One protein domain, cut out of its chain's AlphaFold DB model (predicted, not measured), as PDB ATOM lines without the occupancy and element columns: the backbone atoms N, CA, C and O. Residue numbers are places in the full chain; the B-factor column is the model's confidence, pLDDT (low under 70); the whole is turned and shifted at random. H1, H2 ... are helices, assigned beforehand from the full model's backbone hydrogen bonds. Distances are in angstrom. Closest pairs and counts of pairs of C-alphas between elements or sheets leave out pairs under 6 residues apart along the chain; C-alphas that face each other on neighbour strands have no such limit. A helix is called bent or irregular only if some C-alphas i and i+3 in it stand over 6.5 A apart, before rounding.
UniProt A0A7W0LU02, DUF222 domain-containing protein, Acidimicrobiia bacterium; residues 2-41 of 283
ATOM      1  N   LEU A   2     188.696 265.914 290.882       57.00
ATOM      2  CA  LEU A   2     189.831 266.479 291.641       57.00
ATOM      3  C   LEU A   2     190.142 265.703 292.933       57.00
ATOM      4  O   LEU A   2     191.289 265.341 293.159       57.00
ATOM      5  N   ILE A   3     189.115 265.345 293.711       63.22
ATOM      6  CA  ILE A   3     189.260 264.534 294.937       63.22
ATOM      7  C   ILE A   3     189.900 263.169 294.630       63.22
ATOM      8  O   ILE A   3     190.828 262.732 295.300       63.22
ATOM      9  N   THR A   4     189.482 262.533 293.536       61.16
ATOM     10  CA  THR A   4     190.014 261.241 293.083       61.16
ATOM     11  C   THR A   4     191.482 261.321 292.641       61.16
ATOM     12  O   THR A   4     192.200 260.338 292.756       61.16
ATOM     13  N   ARG A   5     191.960 262.487 292.173       64.69
ATOM     14  CA  ARG A   5     193.378 262.727 291.831       64.69
ATOM     15  C   ARG A   5     194.279 262.918 293.059       64.69
ATOM     16  O   ARG A   5     195.503 262.818 292.940       64.69
ATOM     17  N   ALA A   6     193.692 263.211 294.218       59.16
ATOM     18  CA  ALA A   6     194.408 263.289 295.486       59.16
ATOM     19  C   ALA A   6     194.575 261.919 296.160       59.16
ATOM     20  O   ALA A   6     195.447 261.771 297.014       59.16
ATOM     21  N   ALA A   7     193.789 260.918 295.745       64.19
ATOM     22  CA  ALA A   7     193.912 259.545 296.212       64.19
ATOM     23  C   ALA A   7     195.144 258.866 295.591       64.19
ATOM     24  O   ALA A   7     195.259 258.747 294.371       64.19
ATOM     25  N   ASN A   8     196.057 258.407 296.439       68.56
ATOM     26  CA  ASN A   8     197.080 257.421 296.113       68.56
ATOM     27  C   ASN A   8     197.064 256.328 297.200       68.56
ATOM     28  O   ASN A   8     196.373 256.473 298.209       68.56
ATOM     29  N   GLU A   9     197.826 255.245 297.020       68.12
ATOM     30  CA  GLU A   9     197.873 254.125 297.981       68.12
ATOM     31  C   GLU A   9     198.224 254.557 299.420       68.12
ATOM     32  O   GLU A   9     197.874 253.859 300.368       68.12
ATOM     33  N   ARG A  10     198.873 255.717 299.600       69.12
ATOM     34  CA  ARG A  10     199.308 256.262 300.897       69.12
ATOM     35  C   ARG A  10     198.277 257.206 301.517       69.12
ATOM     36  O   ARG A  10     198.062 257.177 302.723       69.12
ATOM     37  N   THR A  11     197.601 258.015 300.703       72.00
ATOM     38  CA  THR A  11     196.615 259.010 301.150       72.00
ATOM     39  C   THR A  11     195.196 258.452 301.216       72.00
ATOM     40  O   THR A  11     194.322 259.107 301.775       72.00
ATOM     41  N   GLN A  12     194.944 257.247 300.689       76.69
ATOM     42  CA  GLN A  12     193.610 256.643 300.588       76.69
ATOM     43  C   GLN A  12     192.873 256.585 301.936       76.69
ATOM     44  O   GLN A  12     191.723 257.009 302.030       76.69
ATOM     45  N   THR A  13     193.528 256.103 302.993       76.44
ATOM     46  CA  THR A  13     192.908 255.967 304.322       76.44
ATOM     47  C   THR A  13     192.645 257.329 304.967       76.44
ATOM     48  O   THR A  13     191.582 257.543 305.550       76.44
ATOM     49  N   ALA A  14     193.573 258.279 304.811       77.06
ATOM     50  CA  ALA A  14     193.389 259.655 305.271       77.06
ATOM     51  C   ALA A  14     192.262 260.366 304.500       77.06
ATOM     52  O   ALA A  14     191.497 261.133 305.087       77.06
ATOM     53  N   LEU A  15     192.122 260.079 303.201       80.88
ATOM     54  CA  LEU A  15     191.089 260.650 302.339       80.88
ATOM     55  C   LEU A  15     189.695 260.230 302.789       80.88
ATOM     56  O   LEU A  15     188.825 261.085 302.891       80.88
ATOM     57  N   VAL A  16     189.500 258.950 303.119       81.69
ATOM     58  CA  VAL A  16     188.216 258.432 303.620       81.69
ATOM     59  C   VAL A  16     187.793 259.149 304.908       81.69
ATOM     60  O   VAL A  16     186.629 259.510 305.060       81.69
ATOM     61  N   GLY A  17     188.733 259.420 305.818       79.88
ATOM     62  CA  GLY A  17     188.449 260.164 307.051       79.88
ATOM     63  C   GLY A  17     188.163 261.657 306.834       79.88
ATOM     64  O   GLY A  17     187.417 262.260 307.604       79.88
ATOM     65  N   ALA A  18     188.731 262.259 305.787       80.38
ATOM     66  CA  ALA A  18     188.597 263.684 305.483       80.38
ATOM     67  C   ALA A  18     187.511 264.006 304.439       80.38
ATOM     68  O   ALA A  18     187.189 265.179 304.245       80.38
ATOM     69  N   GLU A  19     186.936 262.995 303.779       82.81
ATOM     70  CA  GLU A  19     186.066 263.139 302.606       82.81
ATOM     71  C   GLU A  19     184.891 264.087 302.858       82.81
ATOM     72  O   GLU A  19     184.692 265.040 302.105       82.81
ATOM     73  N   ALA A  20     184.151 263.884 303.952       81.56
ATOM     74  CA  ALA A  20     182.993 264.713 304.282       81.56
ATOM     75  C   ALA A  20     183.364 266.197 304.452       81.56
ATOM     76  O   ALA A  20     182.635 267.077 303.988       81.56
ATOM     77  N   ARG A  21     184.527 266.479 305.060       82.31
ATOM     78  CA  ARG A  21     185.043 267.843 305.228       82.31
ATOM     79  C   ARG A  21     185.471 268.433 303.886       82.31
ATOM     80  O   ARG A  21     185.059 269.535 303.555       82.31
ATOM     81  N   LEU A  22     186.234 267.686 303.088       81.06
ATOM     82  CA  LEU A  22     186.730 268.135 301.781       81.06
ATOM     83  C   LEU A  22     185.601 268.412 300.785       81.06
ATOM     84  O   LEU A  22     185.664 269.384 300.039       81.06
ATOM     85  N   VAL A  23     184.544 267.597 300.793       85.44
ATOM     86  CA  VAL A  23     183.346 267.823 299.970       85.44
ATOM     87  C   VAL A  23     182.577 269.059 300.437       85.44
ATOM     88  O   VAL A  23     182.011 269.767 299.606       85.44
ATOM     89  N   SER A  24     182.543 269.329 301.743       84.62
ATOM     90  CA  SER A  24     181.936 270.551 302.278       84.62
ATOM     91  C   SER A  24     182.718 271.796 301.853       84.62
ATOM     92  O   SER A  24     182.120 272.731 301.331       84.62
ATOM     93  N   GLU A  25     184.045 271.778 301.999       81.19
ATOM     94  CA  GLU A  25     184.933 272.872 301.580       81.19
ATOM     95  C   GLU A  25     184.849 273.119 300.069       81.19
ATOM     96  O   GLU A  25     184.676 274.252 299.631       81.19
ATOM     97  N   ALA A  26     184.867 272.064 299.251       82.06
ATOM     98  CA  ALA A  26     184.782 272.180 297.794       82.06
ATOM     99  C   ALA A  26     183.479 272.838 297.298       82.06
ATOM    100  O   ALA A  26     183.446 273.369 296.193       82.06
ATOM    101  N   LYS A  27     182.395 272.813 298.087       86.19
ATOM    102  CA  LYS A  27     181.144 273.519 297.749       86.19
ATOM    103  C   LYS A  27     181.230 275.029 297.974       86.19
ATOM    104  O   LYS A  27     180.424 275.755 297.400       86.19
ATOM    105  N   ALA A  28     182.155 275.480 298.818       85.62
ATOM    106  CA  ALA A  28     182.353 276.887 299.152       85.62
ATOM    107  C   ALA A  28     183.419 277.572 298.278       85.62
ATOM    108  O   ALA A  28     183.562 278.787 298.350       85.62
ATOM    109  N   HIS A  29     184.141 276.812 297.450       82.56
ATOM    110  CA  HIS A  29     185.301 277.281 296.695       82.56
ATOM    111  C   HIS A  29     185.108 277.126 295.182       82.56
ATOM    112  O   HIS A  29     184.363 276.269 294.701       82.56
ATOM    113  N   THR A  30     185.824 277.941 294.409       86.12
ATOM    114  CA  THR A  30     185.943 277.777 292.953       86.12
ATOM    115  C   THR A  30     186.706 276.495 292.594       86.12
ATOM    116  O   THR A  30     187.283 275.817 293.449       86.12
ATOM    117  N   VAL A  31     186.732 276.134 291.306       71.75
ATOM    118  CA  VAL A  31     187.456 274.942 290.826       71.75
ATOM    119  C   VAL A  31     188.962 275.046 291.092       71.75
ATOM    120  O   VAL A  31     189.558 274.058 291.521       71.75
ATOM    121  N   ASP A  32     189.562 276.224 290.896       59.12
ATOM    122  CA  ASP A  32     190.996 276.448 291.119       59.12
ATOM    123  C   ASP A  32     191.348 276.466 292.608       59.12
ATOM    124  O   ASP A  32     192.308 275.819 293.024       59.12
ATOM    125  N   GLU A  33     190.534 277.116 293.438       59.28
ATOM    126  CA  GLU A  33     190.698 277.088 294.896       59.28
ATOM    127  C   GLU A  33     190.510 275.673 295.450       59.28
ATOM    128  O   GLU A  33     191.292 275.224 296.283       59.28
ATOM    129  N   THR A  34     189.537 274.918 294.930       74.00
ATOM    130  CA  THR A  34     189.357 273.502 295.272       74.00
ATOM    131  C   THR A  34     190.568 272.677 294.836       74.00
ATOM    132  O   THR A  34     190.999 271.789 295.567       74.00
ATOM    133  N   ALA A  35     191.158 272.955 293.671       67.88
ATOM    134  CA  ALA A  35     192.370 272.275 293.221       67.88
ATOM    135  C   ALA A  35     193.570 272.577 294.135       67.88
ATOM    136  O   ALA A  35     194.296 271.651 294.499       67.88
ATOM    137  N   GLN A  36     193.742 273.830 294.566       64.94
ATOM    138  CA  GLN A  36     194.780 274.228 295.522       64.94
ATOM    139  C   GLN A  36     194.549 273.631 296.914       64.94
ATOM    140  O   GLN A  36     195.484 273.122 297.527       64.94
ATOM    141  N   LEU A  37     193.308 273.641 297.404       73.19
ATOM    142  CA  LEU A  37     192.923 273.035 298.678       73.19
ATOM    143  C   LEU A  37     193.176 271.526 298.666       73.19
ATOM    144  O   LEU A  37     193.742 270.988 299.615       73.19
ATOM    145  N   MET A  38     192.830 270.847 297.570       76.25
ATOM    146  CA  MET A  38     193.112 269.424 297.396       76.25
ATOM    147  C   MET A  38     194.609 269.129 297.266       76.25
ATOM    148  O   MET A  38     195.045 268.098 297.772       76.25
ATOM    149  N   ALA A  39     195.393 270.010 296.635       66.38
ATOM    150  CA  ALA A  39     196.851 269.892 296.584       66.38
ATOM    151  C   ALA A  39     197.456 270.012 297.991       66.38
ATOM    152  O   ALA A  39     198.099 269.077 298.452       66.38
ATOM    153  N   ARG A  40     197.114 271.069 298.736       68.44
ATOM    154  CA  ARG A  40     197.570 271.272 300.123       68.44
ATOM    155  C   ARG A  40     197.141 270.144 301.058       68.44
ATOM    156  O   ARG A  40     197.908 269.728 301.921       68.44
ATOM    157  N   TRP A  41     195.907 269.656 300.918       79.12
ATOM    158  CA  TRP A  41     195.430 268.522 301.706       79.12
ATOM    159  C   TRP A  41     196.224 267.257 301.387       79.12
ATOM    160  O   TRP A  41     196.642 266.563 302.310       79.12
TER     161      TRP A  41
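AT A GLANCE: This is residues 2 to 41 of the 283 residues of the protein "DUF222 domain-containing protein" of Acidimicrobiia bacterium (UniProt A0A7W0LU02). One long kinked helix, H2, runs along one side of a small elongated frame, and a shorter helix, H3, folds back from its end after a tight turn. The short first helix, H1, packs on H3, and the link of residues 7 to 11 joins H1 to the beginning of H2. The printed part has 40 residues with three named helices, in the order H1, H2, H3, and no named strand; its class is all helix. It is compact, with a radius of gyration of the C-alphas of 9.6 A and spans of 27 by 16 by 14 A.

HOW THE PARTS SIT: H2, residues 12 to 28, has a kink of 63 degrees near residue 19 and is irregular, with C-alphas 17 and 20 standing 7.6 A apart. With residues 22 to 26 alone it only just touches H3, residues 31 to 41, with 3 pairs of C-alphas within 8 A. Their closest C-alphas, those of Ala 26 and Thr 34, are 5.4 A apart. The two form a helical hairpin, running opposite ways at a shallow tilt of 32 degrees, only just short of steep. H1, residues 2 to 6, touches H3, the closest C-alphas being those of Leu 2 and Ala 35, 6.5 A apart. H1 and H2 are near each other, with 10 pairs of C-alphas within 10 A. Each O i to N i+4 pair is within hydrogen-bond range in H1 and H3, and 10 of 13 are in H2.

IN THESE COORDINATES: H2 measures 23.2 A from C-alpha 12 at (193.610, 256.643, 300.588) to C-alpha 28. H3 measures 14.9 A and ends at C-alpha 41 at (195.430, 268.522, 301.706). H1 begins at C-alpha 2 at (189.831, 266.479, 291.641).

THE WHOLE: The two C-alphas farthest apart, those of Glu 9 and Ala 28, are 27.6 A apart. The printed part has no cut, and both links are tight. The mean pLDDT of the printed part is 74.1; residues 2 to 10, 32 to 33, 35 to 36 and 39 to 40 are under 70.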